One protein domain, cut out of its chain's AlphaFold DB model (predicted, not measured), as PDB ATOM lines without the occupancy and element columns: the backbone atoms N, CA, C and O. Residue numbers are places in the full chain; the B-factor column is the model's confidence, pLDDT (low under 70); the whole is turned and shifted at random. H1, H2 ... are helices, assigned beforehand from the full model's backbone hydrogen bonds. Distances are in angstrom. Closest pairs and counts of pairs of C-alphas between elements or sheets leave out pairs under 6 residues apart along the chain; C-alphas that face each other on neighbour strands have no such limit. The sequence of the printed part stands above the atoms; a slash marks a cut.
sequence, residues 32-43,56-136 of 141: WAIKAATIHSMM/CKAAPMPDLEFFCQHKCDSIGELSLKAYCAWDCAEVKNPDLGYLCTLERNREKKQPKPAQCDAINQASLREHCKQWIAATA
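Overview. This is residues 32 to 43 and 56 to 136 of the 141 residues of an uncharacterized protein of Deltaproteobacteria bacterium (UniProt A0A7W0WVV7). What does the model look like on first sight? Five helices, H1, H2, H3, H4 and H6, lie side by side at shallow tilts in a ring, tied by few contacts between H2 and H3 and between H4 and H6, and the short H5 folds against H6 on the outside of the ring. What is it made of, and how large is it? The printed part has 93 residues, with six named helices in the order H1 to H6 and no named strand, and its class is all helix. It is compact and rounded, with a radius of gyration of the C-alphas of 12.6 A and spans of 33 by 26 by 23 A.

Along the chain. Where is the longest helix? H6 takes residues 122 to 135, 20.0 A from first to last C-alpha, from (126.307, 181.209, 140.484) to (139.086, 181.621, 125.119). Where are the others? H1, residues 32 to 43, is 16.8 A long and begins at C-alpha 32, (133.155, 193.230, 126.663); H4, residues 94 to 104, is 15.1 A long. H2 takes residues 62 to 68, H3 residues 78 to 84 and H5 residues 113 to 118.

Arrangement. What touches H6? H1 touches it at a shallow tilt of 10 degrees, opposite ways, closest at the C-alphas of Thr 38 and Leu 124, 5.8 A apart. H5 and H6 form a helical hairpin at 24 degrees, closest at the C-alphas of Cys 116 and Arg 125, 5.3 A apart. H4 only just touches residues 124 to 128 of H6, with 3 pairs of C-alphas within 8 A, closest at Leu 99 and Cys 128, 7.0 A apart. What lies farther out? H2 touches H1 at 30 degrees, opposite ways, with the closest C-alphas, Ala 36 and Leu 64, 6.3 A apart. H3 touches H4 the same way at 17 degrees, the closest C-alphas being Tyr 83 and Cys 100 at 6.4 A, and only just touches H2, with 3 pairs within 8 A, closest at Phe 67 and Cys 84, 6.4 A. Which helices are apart, and how are the backbones formed? H1 and H4 are apart, as are H3 and H6, among others. Every O i to N i+4 pair is within hydrogen-bond range in H1, H2, H3, H4 and H6; H5 has 0 of 2, but 3 of 3 O i to N i+3 pairs.

Size, cuts and confidence. How far does it reach? The two C-alphas farthest apart, Pro 60 and Lys 108, are 35.7 A from each other. Is the printed part whole? Residues 44 to 55 are not printed, and C-alphas 43 and 56 are 15.3 A apart across the cut. Of the links printed whole, H5 to H6 is tight and the other three are short. Where is confidence low? The mean pLDDT of the printed part is 71.7, and 30 residues are under 70, among them 32 to 43 and 56 to 65.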
ATOM      1  N   TRP A  32     133.751 192.092 125.967       42.53
ATOM      2  CA  TRP A  32     133.155 193.230 126.663       42.53
ATOM      3  C   TRP A  32     131.696 193.062 127.069       42.53
ATOM      4  O   TRP A  32     131.300 193.495 128.145       42.53
ATOM      5  N   ALA A  33     130.894 192.399 126.253       41.78
ATOM      6  CA  ALA A  33     129.499 192.158 126.560       41.78
ATOM      7  C   ALA A  33     129.280 190.955 127.468       41.78
ATOM      8  O   ALA A  33     128.343 190.943 128.262       41.78
ATOM      9  N   ILE A  34     130.176 189.967 127.398       45.44
ATOM     10  CA  ILE A  34     130.191 188.899 128.391       45.44
ATOM     11  C   ILE A  34     130.557 189.507 129.757       45.44
ATOM     12  O   ILE A  34     129.876 189.220 130.734       45.44
ATOM     13  N   LYS A  35     131.549 190.418 129.815       51.12
ATOM     14  CA  LYS A  35     131.861 191.209 131.023       51.12
ATOM     15  C   LYS A  35     130.670 192.046 131.487       51.12
ATOM     16  O   LYS A  35     130.370 192.063 132.674       51.12
ATOM     17  N   ALA A  36     129.943 192.679 130.572       50.06
ATOM     18  CA  ALA A  36     128.754 193.449 130.915       50.06
ATOM     19  C   ALA A  36     127.632 192.584 131.538       50.06
ATOM     20  O   ALA A  36     126.982 192.998 132.497       50.06
ATOM     21  N   ALA A  37     127.439 191.353 131.058       48.72
ATOM     22  CA  ALA A  37     126.486 190.405 131.639       48.72
ATOM     23  C   ALA A  37     126.891 189.951 133.060       48.72
ATOM     24  O   ALA A  37     126.030 189.782 133.930       48.72
ATOM     25  N   THR A  38     128.195 189.817 133.321       51.53
ATOM     26  CA  THR A  38     128.764 189.550 134.657       51.53
ATOM     27  C   THR A  38     128.442 190.662 135.635       51.53
ATOM     28  O   THR A  38     128.024 190.420 136.762       51.53
ATOM     29  N   ILE A  39     128.601 191.894 135.166       54.34
ATOM     30  CA  ILE A  39     128.359 193.114 135.924       54.34
ATOM     31  C   ILE A  39     126.880 193.246 136.266       54.34
ATOM     32  O   ILE A  39     126.526 193.486 137.418       54.34
ATOM     33  N   HIS A  40     126.009 192.992 135.289       50.03
ATOM     34  CA  HIS A  40     124.575 193.025 135.520       50.03
ATOM     35  C   HIS A  40     124.131 191.958 136.532       50.03
ATOM     36  O   HIS A  40     123.360 192.235 137.448       50.03
ATOM     37  N   SER A  41     124.698 190.756 136.445       45.25
ATOM     38  CA  SER A  41     124.394 189.672 137.380       45.25
ATOM     39  C   SER A  41     124.810 189.947 138.830       45.25
ATOM     40  O   SER A  41     124.289 189.301 139.737       45.25
ATOM     41  N   MET A  42     125.732 190.888 139.062       49.97
ATOM     42  CA  MET A  42     126.136 191.312 140.405       49.97
ATOM     43  C   MET A  42     125.227 192.398 140.993       49.97
ATOM     44  O   MET A  42     125.161 192.527 142.213       49.97
ATOM     45  N   MET A  43     124.538 193.174 140.151       43.91
ATOM     46  CA  MET A  43     123.774 194.356 140.570       43.91
ATOM     47  C   MET A  43     122.265 194.102 140.713       43.91
ATOM     48  O   MET A  43     121.583 194.873 141.384       43.91
ATOM     49  N   CYS A  56     125.812 197.016 124.794       51.19
ATOM     50  CA  CYS A  56     126.100 197.998 125.843       51.19
ATOM     51  C   CYS A  56     125.192 199.242 125.808       51.19
ATOM     52  O   CYS A  56     125.087 199.957 126.797       51.19
ATOM     53  N   LYS A  57     124.530 199.501 124.670       47.72
ATOM     54  CA  LYS A  57     123.544 200.574 124.482       47.72
ATOM     55  C   LYS A  57     122.147 200.244 125.020       47.72
ATOM     56  O   LYS A  57     121.334 201.148 125.151       47.72
ATOM     57  N   ALA A  58     121.850 198.970 125.275       49.19
ATOM     58  CA  ALA A  58     120.563 198.506 125.795       49.19
ATOM     59  C   ALA A  58     120.571 198.332 127.324       49.19
ATOM     60  O   ALA A  58     119.566 197.935 127.913       49.19
ATOM     61  N   ALA A  59     121.706 198.602 127.972       49.81
ATOM     62  CA  ALA A  59     121.840 198.497 129.411       49.81
ATOM     63  C   ALA A  59     121.045 199.613 130.113       49.81
ATOM     64  O   ALA A  59     121.315 200.785 129.865       49.81
ATOM     65  N   PRO A  60     120.123 199.297 131.037       50.06
ATOM     66  CA  PRO A  60     119.372 200.309 131.782       50.06
ATOM     67  C   PRO A  60     120.202 201.000 132.882       50.06
ATOM     68  O   PRO A  60     119.641 201.730 133.697       50.06
ATOM     69  N   MET A  61     121.520 200.760 132.945       55.03
ATOM     70  CA  MET A  61     122.402 201.253 134.005       55.03
ATOM     71  C   MET A  61     123.570 202.068 133.426       55.03
ATOM     72  O   MET A  61     124.303 201.541 132.582       55.03
ATOM     73  N   PRO A  62     123.803 203.302 133.913       65.06
ATOM     74  CA  PRO A  62     124.863 204.176 133.406       65.06
ATOM     75  C   PRO A  62     126.265 203.583 133.619       65.06
ATOM     76  O   PRO A  62     127.122 203.702 132.748       65.06
ATOM     77  N   ASP A  63     126.484 202.858 134.720       64.88
ATOM     78  CA  ASP A  63     127.767 202.203 135.009       64.88
ATOM     79  C   ASP A  63     128.154 201.159 133.951       64.88
ATOM     80  O   ASP A  63     129.334 201.003 133.638       64.88
ATOM     81  N   LEU A  64     127.172 200.477 133.345       65.88
ATOM     82  CA  LEU A  64     127.431 199.493 132.291       65.88
ATOM     83  C   LEU A  64     127.788 200.167 130.965       65.88
ATOM     84  O   LEU A  64     128.657 199.689 130.234       65.88
ATOM     85  N   GLU A  65     127.154 201.303 130.680       68.62
ATOM     86  CA  GLU A  65     127.495 202.136 129.533       68.62
ATOM     87  C   GLU A  65     128.928 202.675 129.663       68.62
ATOM     88  O   GLU A  65     129.718 202.559 128.722       68.62
ATOM     89  N   PHE A  66     129.296 203.199 130.836       71.44
ATOM     90  CA  PHE A  66     130.650 203.685 131.102       71.44
ATOM     91  C   PHE A  66     131.690 202.574 131.019       71.44
ATOM     92  O   PHE A  66     132.732 202.773 130.391       71.44
ATOM     93  N   PHE A  67     131.390 201.398 131.572       68.62
ATOM     94  CA  PHE A  67     132.249 200.225 131.462       68.62
ATOM     95  C   PHE A  67     132.535 199.877 129.999       68.62
ATOM     96  O   PHE A  67     133.689 199.754 129.598       68.62
ATOM     97  N   CYS A  68     131.497 199.809 129.169       67.81
ATOM     98  CA  CYS A  68     131.649 199.511 127.749       67.81
ATOM     99  C   CYS A  68     132.353 200.612 126.947       67.81
ATOM    100  O   CYS A  68     133.021 200.324 125.957       67.81
ATOM    101  N   GLN A  69     132.212 201.875 127.355       69.12
ATOM    102  CA  GLN A  69     132.950 202.998 126.773       69.12
ATOM    103  C   GLN A  69     134.387 203.104 127.306       69.12
ATOM    104  O   GLN A  69     135.074 204.067 126.966       69.12
ATOM    105  N   HIS A  70     134.841 202.160 128.144       67.56
ATOM    106  CA  HIS A  70     136.127 202.222 128.843       67.56
ATOM    107  C   HIS A  70     136.303 203.468 129.729       67.56
ATOM    108  O   HIS A  70     137.415 203.821 130.122       67.56
ATOM    109  N   LYS A  71     135.205 204.133 130.096       73.81
ATOM    110  CA  LYS A  71     135.197 205.293 130.992       73.81
ATOM    111  C   LYS A  71     135.162 204.826 132.441       73.81
ATOM    112  O   LYS A  71     134.222 205.115 133.174       73.81
ATOM    113  N   CYS A  72     136.194 204.091 132.847       75.06
ATOM    114  CA  CYS A  72     136.264 203.491 134.177       75.06
ATOM    115  C   CYS A  72     136.147 204.537 135.300       75.06
ATOM    116  O   CYS A  72     135.599 204.247 136.358       75.06
ATOM    117  N   ASP A  73     136.587 205.776 135.065       79.50
ATOM    118  CA  ASP A  73     136.488 206.860 136.045       79.50
ATOM    119  C   ASP A  73     135.060 207.316 136.344       79.50
ATOM    120  O   ASP A  73     134.808 207.794 137.451       79.50
ATOM    121  N   SER A  74     134.153 207.145 135.378       78.00
ATOM    122  CA  SER A  74     132.740 207.530 135.457       78.00
ATOM    123  C   SER A  74     131.860 206.472 136.119       78.00
ATOM    124  O   SER A  74     130.686 206.732 136.363       78.00
ATOM    125  N   ILE A  75     132.418 205.298 136.419       74.94
ATOM    126  CA  ILE A  75     131.720 204.219 137.111       74.94
ATOM    127  C   ILE A  75     131.583 204.565 138.599       74.94
ATOM    128  O   ILE A  75     132.583 204.831 139.274       74.94
ATOM    129  N   GLY A  76     130.351 204.530 139.109       72.12
ATOM    130  CA  GLY A  76     130.046 204.802 140.513       72.12
ATOM    131  C   GLY A  76     130.388 203.646 141.457       72.12
ATOM    132  O   GLY A  76     130.826 203.881 142.585       72.12
ATOM    133  N   GLU A  77     130.219 202.396 141.016       73.31
ATOM    134  CA  GLU A  77     130.543 201.223 141.839       73.31
ATOM    135  C   GLU A  77     132.056 200.943 141.870       73.31
ATOM    136  O   GLU A  77     132.711 200.762 140.846       73.31
ATOM    137  N   LEU A  78     132.631 200.899 143.076       76.69
ATOM    138  CA  LEU A  78     134.083 200.837 143.272       76.69
ATOM    139  C   LEU A  78     134.711 199.535 142.760       76.69
ATOM    140  O   LEU A  78     135.779 199.575 142.155       76.69
ATOM    141  N   SER A  79     134.063 198.391 142.980       72.62
ATOM    142  CA  SER A  79     134.577 197.084 142.544       72.62
ATOM    143  C   SER A  79     134.579 196.982 141.019       72.62
ATOM    144  O   SER A  79     135.507 196.433 140.428       72.62
ATOM    145  N   LEU A  80     133.571 197.564 140.378       71.00
ATOM    146  CA  LEU A  80     133.406 197.661 138.944       71.00
ATOM    147  C   LEU A  80     134.428 198.595 138.322       71.00
ATOM    148  O   LEU A  80     135.035 198.260 137.309       71.00
ATOM    149  N   LYS A  81     134.633 199.755 138.944       79.62
ATOM    150  CA  LYS A  81     135.657 200.717 138.556       79.62
ATOM    151  C   LYS A  81     137.043 200.081 138.612       79.62
ATOM    152  O   LYS A  81     137.777 200.156 137.630       79.62
ATOM    153  N   ALA A  82     137.359 199.391 139.706       77.62
ATOM    154  CA  ALA A  82     138.607 198.653 139.872       77.62
ATOM    155  C   ALA A  82     138.754 197.531 138.827       77.62
ATOM    156  O   ALA A  82     139.778 197.438 138.151       77.62
ATOM    157  N   TYR A  83     137.704 196.737 138.605       74.12
ATOM    158  CA  TYR A  83     137.685 195.687 137.584       74.12
ATOM    159  C   TYR A  83     137.864 196.250 136.158       74.12
ATOM    160  O   TYR A  83     138.620 195.694 135.362       74.12
ATOM    161  N   CYS A  84     137.230 197.385 135.845       75.62
ATOM    162  CA  CYS A  84     137.378 198.115 134.582       75.62
ATOM    163  C   CYS A  84     138.812 198.615 134.380       75.62
ATOM    164  O   CYS A  84     139.388 198.453 133.303       75.62
ATOM    165  N   ALA A  85     139.406 199.170 135.438       80.00
ATOM    166  CA  ALA A  85     140.783 199.646 135.462       80.00
ATOM    167  C   ALA A  85     141.827 198.513 135.520       80.00
ATOM    168  O   ALA A  85     143.024 198.794 135.558       80.00
ATOM    169  N   TRP A  86     141.403 197.239 135.519       77.94
ATOM    170  CA  TRP A  86     142.263 196.065 135.721       77.94
ATOM    171  C   TRP A  86     143.029 196.052 137.055       77.94
ATOM    172  O   TRP A  86     144.011 195.312 137.223       77.94
ATOM    173  N   ASP A  87     142.549 196.818 138.029       83.44
ATOM    174  CA  ASP A  87     143.086 196.879 139.380       83.44
ATOM    175  C   ASP A  87     142.405 195.845 140.279       83.44
ATOM    176  O   ASP A  87     141.576 196.143 141.134       83.44
ATOM    177  N   CYS A  88     142.737 194.574 140.048       81.12
ATOM    178  CA  CYS A  88     142.098 193.452 140.732       81.12
ATOM    179  C   CYS A  88     142.284 193.458 142.265       81.12
ATOM    180  O   CYS A  88     141.555 192.740 142.945       81.12
ATOM    181  N   ALA A  89     143.246 194.222 142.803       85.19
ATOM    182  CA  ALA A  89     143.501 194.320 144.243       85.19
ATOM    183  C   ALA A  89     142.499 195.243 144.957       85.19
ATOM    184  O   ALA A  89     142.164 195.005 146.114       85.19
ATOM    185  N   GLU A  90     141.983 196.249 144.249       82.88
ATOM    186  CA  GLU A  90     140.995 197.210 144.754       82.88
ATOM    187  C   GLU A  90     139.543 196.710 144.600       82.88
ATOM    188  O   GLU A  90     138.586 197.341 145.059       82.88
ATOM    189  N   VAL A  91     139.347 195.546 143.967       80.81
ATOM    190  CA  VAL A  91     138.028 194.926 143.807       80.81
ATOM    191  C   VAL A  91     137.558 194.368 145.153       80.81
ATOM    192  O   VAL A  91     138.025 193.329 145.611       80.81
ATOM    193  N   LYS A  92     136.583 195.037 145.778       79.50
ATOM    194  CA  LYS A  92     136.057 194.646 147.100       79.50
ATOM    195  C   LYS A  92     135.230 193.363 147.077       79.50
ATOM    196  O   LYS A  92     135.127 192.684 148.097       79.50
ATOM    197  N   ASN A  93     134.620 193.033 145.939       76.69
ATOM    198  CA  ASN A  93     133.908 191.771 145.772       76.69
ATOM    199  C   ASN A  93     134.918 190.625 145.533       76.69
ATOM    200  O   ASN A  93     135.621 190.648 144.522       76.69
ATOM    201  N   PRO A  94     134.976 189.604 146.408       80.00
ATOM    202  CA  PRO A  94     135.991 188.555 146.327       80.00
ATOM    203  C   PRO A  94     135.848 187.674 145.079       80.00
ATOM    204  O   PRO A  94     136.853 187.310 144.472       80.00
ATOM    205  N   ASP A  95     134.620 187.368 144.659       81.81
ATOM    206  CA  ASP A  95     134.354 186.550 143.473       81.81
ATOM    207  C   ASP A  95     134.757 187.301 142.190       81.81
ATOM    208  O   ASP A  95     135.386 186.736 141.291       81.81
ATOM    209  N   LEU A  96     134.448 188.602 142.123       75.50
ATOM    210  CA  LEU A  96     134.844 189.462 141.005       75.50
ATOM    211  C   LEU A  96     136.359 189.696 140.973       75.50
ATOM    212  O   LEU A  96     136.966 189.673 139.903       75.50
ATOM    213  N   GLY A  97     136.988 189.892 142.135       81.75
ATOM    214  CA  GLY A  97     138.438 190.047 142.259       81.75
ATOM    215  C   GLY A  97     139.183 188.774 141.855       81.75
ATOM    216  O   GLY A  97     140.202 188.834 141.155       81.75
ATOM    217  N   TYR A  98     138.631 187.608 142.203       84.50
ATOM    218  CA  TYR A  98     139.135 186.317 141.746       84.50
ATOM    219  C   TYR A  98     139.043 186.186 140.223       84.50
ATOM    220  O   TYR A  98     140.045 185.869 139.577       84.50
ATOM    221  N   LEU A  99     137.880 186.492 139.635       80.44
ATOM    222  CA  LEU A  99     137.693 186.477 138.183       80.44
ATOM    223  C   LEU A  99     138.662 187.441 137.479       80.44
ATOM    224  O   LEU A  99     139.352 187.037 136.548       80.44
ATOM    225  N   CYS A 100     138.797 188.674 137.972       81.06
ATOM    226  CA  CYS A 100     139.752 189.666 137.468       81.06
ATOM    227  C   CYS A 100     141.177 189.113 137.421       81.06
ATOM    228  O   CYS A 100     141.871 189.189 136.406       81.06
ATOM    229  N   THR A 101     141.607 188.507 138.527       84.06
ATOM    230  CA  THR A 101     142.944 187.931 138.662       84.06
ATOM    231  C   THR A 101     143.136 186.751 137.715       84.06
ATOM    232  O   THR A 101     144.205 186.600 137.118       84.06
ATOM    233  N   LEU A 102     142.111 185.915 137.555       82.81
ATOM    234  CA  LEU A 102     142.133 184.779 136.643       82.81
ATOM    235  C   LEU A 102     142.273 185.239 135.188       82.81
ATOM    236  O   LEU A 102     143.113 184.714 134.455       82.81
ATOM    237  N   GLU A 103     141.513 186.257 134.790       78.25
ATOM    238  CA  GLU A 103     141.603 186.847 133.457       78.25
ATOM    239  C   GLU A 103     142.958 187.511 133.208       78.25
ATOM    240  O   GLU A 103     143.564 187.298 132.158       78.25
ATOM    241  N   ARG A 104     143.477 188.256 134.191       78.75
ATOM    242  CA  ARG A 104     144.761 188.964 134.083       78.75
ATOM    243  C   ARG A 104     145.927 187.995 133.932       78.75
ATOM    244  O   ARG A 104     146.902 188.280 133.243       78.75
ATOM    245  N   ASN A 105     145.834 186.835 134.576       80.81
ATOM    246  CA  ASN A 105     146.863 185.803 134.514       80.81
ATOM    247  C   ASN A 105     146.704 184.842 133.330       80.81
ATOM    248  O   ASN A 105     147.558 183.970 133.167       80.81
ATOM    249  N   ARG A 106     145.681 185.006 132.478       77.75
ATOM    250  CA  ARG A 106     145.421 184.117 131.332       77.75
ATOM    251  C   ARG A 106     146.625 183.976 130.402       77.75
ATOM    252  O   ARG A 106     146.897 182.887 129.908       77.75
ATOM    253  N   GLU A 107     147.338 185.073 130.161       68.62
ATOM    254  CA  GLU A 107     148.518 185.090 129.284       68.62
ATOM    255  C   GLU A 107     149.684 184.282 129.859       68.62
ATOM    256  O   GLU A 107     150.472 183.703 129.117       68.62
ATOM    257  N   LYS A 108     149.771 184.206 131.190       79.50
ATOM    258  CA  LYS A 108     150.816 183.465 131.904       79.50
ATOM    259  C   LYS A 108     150.435 182.005 132.114       79.50
ATOM    260  O   LYS A 108     151.299 181.133 132.125       79.50
ATOM    261  N   LYS A 109     149.148 181.731 132.328       80.38
ATOM    262  CA  LYS A 109     148.627 180.397 132.606       80.38
ATOM    263  C   LYS A 109     147.229 180.257 132.037       80.38
ATOM    264  O   LYS A 109     146.328 181.019 132.373       80.38
ATOM    265  N   GLN A 110     147.042 179.217 131.234       79.50
ATOM    266  CA  GLN A 110     145.733 178.897 130.697       79.50
ATOM    267  C   GLN A 110     144.751 178.578 131.838       79.50
ATOM    268  O   GLN A 110     145.026 177.677 132.643       79.50
ATOM    269  N   PRO A 111     143.627 179.305 131.922       79.38
ATOM    270  CA  PRO A 111     142.633 179.097 132.959       79.38
ATOM    271  C   PRO A 111     141.898 177.778 132.711       79.38
ATOM    272  O   PRO A 111     141.638 177.393 131.570       79.38
ATOM    273  N   LYS A 112     141.575 177.065 133.791       86.25
ATOM    274  CA  LYS A 112     140.839 175.795 133.754       86.25
ATOM    275  C   LYS A 112     139.412 175.992 134.267       86.25
ATOM    276  O   LYS A 112     139.252 176.694 135.263       86.25
ATOM    277  N   PRO A 113     138.400 175.308 133.695       81.38
ATOM    278  CA  PRO A 113     137.009 175.419 134.146       81.38
ATOM    279  C   PRO A 113     136.817 175.185 135.651       81.38
ATOM    280  O   PRO A 113     136.043 175.896 136.279       81.38
ATOM    281  N   ALA A 114     137.587 174.265 136.244       87.94
ATOM    282  CA  ALA A 114     137.543 173.968 137.679       87.94
ATOM    283  C   ALA A 114     137.919 175.162 138.580       87.94
ATOM    284  O   ALA A 114     137.560 175.201 139.750       87.94
ATOM    285  N   GLN A 115     138.645 176.160 138.062       87.06
ATOM    286  CA  GLN A 115     138.962 177.369 138.830       87.06
ATOM    287  C   GLN A 115     137.715 178.225 139.072       87.06
ATOM    288  O   GLN A 115     137.638 178.919 140.080       87.06
ATOM    289  N   CYS A 116     136.713 178.134 138.196       83.81
ATOM    290  CA  CYS A 116     135.447 178.835 138.363       83.81
ATOM    291  C   CYS A 116     134.602 178.274 139.515       83.81
ATOM    292  O   CYS A 116     133.665 178.938 139.945       83.81
ATOM    293  N   ASP A 117     134.910 177.081 140.036       88.88
ATOM    294  CA  ASP A 117     134.158 176.486 141.147       88.88
ATOM    295  C   ASP A 117     134.419 177.192 142.487       88.88
ATOM    296  O   ASP A 117     133.593 177.094 143.392       88.88
ATOM    297  N   ALA A 118     135.516 177.958 142.583       86.94
ATOM    298  CA  ALA A 118     135.846 178.801 143.734       86.94
ATOM    299  C   ALA A 118     134.972 180.066 143.843       86.94
ATOM    300  O   ALA A 118     134.965 180.713 144.887       86.94
ATOM    301  N   ILE A 119     134.247 180.416 142.777       82.44
ATOM    302  CA  ILE A 119     133.328 181.553 142.742       82.44
ATOM    303  C   ILE A 119     132.013 181.139 143.405       82.44
ATOM    304  O   ILE A 119     131.369 180.183 142.966       82.44
ATOM    305  N   ASN A 120     131.574 181.870 144.428       82.50
ATOM    306  CA  ASN A 120     130.349 181.540 145.158       82.50
ATOM    307  C   ASN A 120     129.092 181.949 144.386       82.50
ATOM    308  O   ASN A 120     128.124 181.185 144.311       82.50
ATOM    309  N   GLN A 121     129.105 183.118 143.753       76.75
ATOM    310  CA  GLN A 121     127.968 183.609 142.990       76.75
ATOM    311  C   GLN A 121     127.765 182.792 141.698       76.75
ATOM    312  O   GLN A 121     128.627 182.727 140.821       76.75
ATOM    313  N   ALA A 122     126.600 182.149 141.571       75.06
ATOM    314  CA  ALA A 122     126.307 181.209 140.484       75.06
ATOM    315  C   ALA A 122     126.421 181.839 139.085       75.06
ATOM    316  O   ALA A 122     126.981 181.230 138.178       75.06
ATOM    317  N   SER A 123     125.954 183.075 138.923       70.38
ATOM    318  CA  SER A 123     126.025 183.818 137.663       70.38
ATOM    319  C   SER A 123     127.466 184.133 137.239       70.38
ATOM    320  O   SER A 123     127.839 183.860 136.099       70.38
ATOM    321  N   LEU A 124     128.304 184.621 138.163       72.81
ATOM    322  CA  LEU A 124     129.745 184.829 137.948       72.81
ATOM    323  C   LEU A 124     130.467 183.517 137.603       72.81
ATOM    324  O   LEU A 124     131.346 183.492 136.741       72.81
ATOM    325  N   ARG A 125     130.091 182.413 138.255       79.69
ATOM    326  CA  ARG A 125     130.682 181.092 138.011       79.69
ATOM    327  C   ARG A 125     130.361 180.575 136.613       79.69
ATOM    328  O   ARG A 125     131.267 180.121 135.915       79.69
ATOM    329  N   GLU A 126     129.107 180.667 136.186       75.81
ATOM    330  CA  GLU A 126     128.710 180.266 134.833       75.81
ATOM    331  C   GLU A 126     129.360 181.154 133.769       75.81
ATOM    332  O   GLU A 126     129.882 180.647 132.775       75.81
ATOM    333  N   HIS A 127     129.451 182.460 134.024       73.88
ATOM    334  CA  HIS A 127     130.205 183.375 133.175       73.88
ATOM    335  C   HIS A 127     131.679 182.960 133.037       73.88
ATOM    336  O   HIS A 127     132.194 182.849 131.926       73.88
ATOM    337  N   CYS A 128     132.351 182.686 134.157       78.69
ATOM    338  CA  CYS A 128     133.745 182.251 134.167       78.69
ATOM    339  C   CYS A 128     133.943 181.002 133.293       78.69
ATOM    340  O   CYS A 128     134.845 180.967 132.453       78.69
ATOM    341  N   LYS A 129     133.061 179.999 133.408       81.12
ATOM    342  CA  LYS A 129     133.125 178.780 132.584       81.12
ATOM    343  C   LYS A 129     132.961 179.089 131.094       81.12
ATOM    344  O   LYS A 129     133.724 178.569 130.278       81.12
ATOM    345  N   GLN A 130     132.007 179.951 130.739       74.31
ATOM    346  CA  GLN A 130     131.778 180.373 129.354       74.31
ATOM    347  C   GLN A 130     132.975 181.137 128.780       74.31
ATOM    348  O   GLN A 130     133.394 180.862 127.657       74.31
ATOM    349  N   TRP A 131     133.564 182.050 129.555       76.62
ATOM    350  CA  TRP A 131     134.759 182.790 129.157       76.62
ATOM    351  C   TRP A 131     135.951 181.857 128.907       76.62
ATOM    352  O   TRP A 131     136.618 181.979 127.878       76.62
ATOM    353  N   ILE A 132     136.198 180.878 129.785       78.12
ATOM    354  CA  ILE A 132     137.267 179.886 129.582       78.12
ATOM    355  C   ILE A 132     137.008 179.064 128.318       78.12
ATOM    356  O   ILE A 132     137.912 178.899 127.504       78.12
ATOM    357  N   ALA A 133     135.778 178.586 128.116       76.31
ATOM    358  CA  ALA A 133     135.417 177.818 126.925       76.31
ATOM    359  C   ALA A 133     135.590 178.632 125.631       76.31
ATOM    360  O   ALA A 133     136.094 178.112 124.636       76.31
ATOM    361  N   ALA A 134     135.226 179.917 125.649       69.19
ATOM    362  CA  ALA A 134     135.363 180.817 124.506       69.19
ATOM    363  C   ALA A 134     136.822 181.197 124.205       69.19
ATOM    364  O   ALA A 134     137.166 181.483 123.058       69.19
ATOM    365  N   THR A 135     137.677 181.214 125.229       67.94
ATOM    366  CA  THR A 135     139.086 181.621 125.119       67.94
ATOM    367  C   THR A 135     140.058 180.444 125.035       67.94
ATOM    368  O   THR A 135     141.262 180.655 124.868       67.94
ATOM    369  N   ALA A 136     139.555 179.208 125.104       68.56
ATOM    370  CA  ALA A 136     140.347 178.005 124.909       68.56
ATOM    371  C   ALA A 136     140.935 177.959 123.483       68.56
ATOM    372  O   ALA A 136     140.245 178.279 122.508       68.56
TER     373      ALA A 136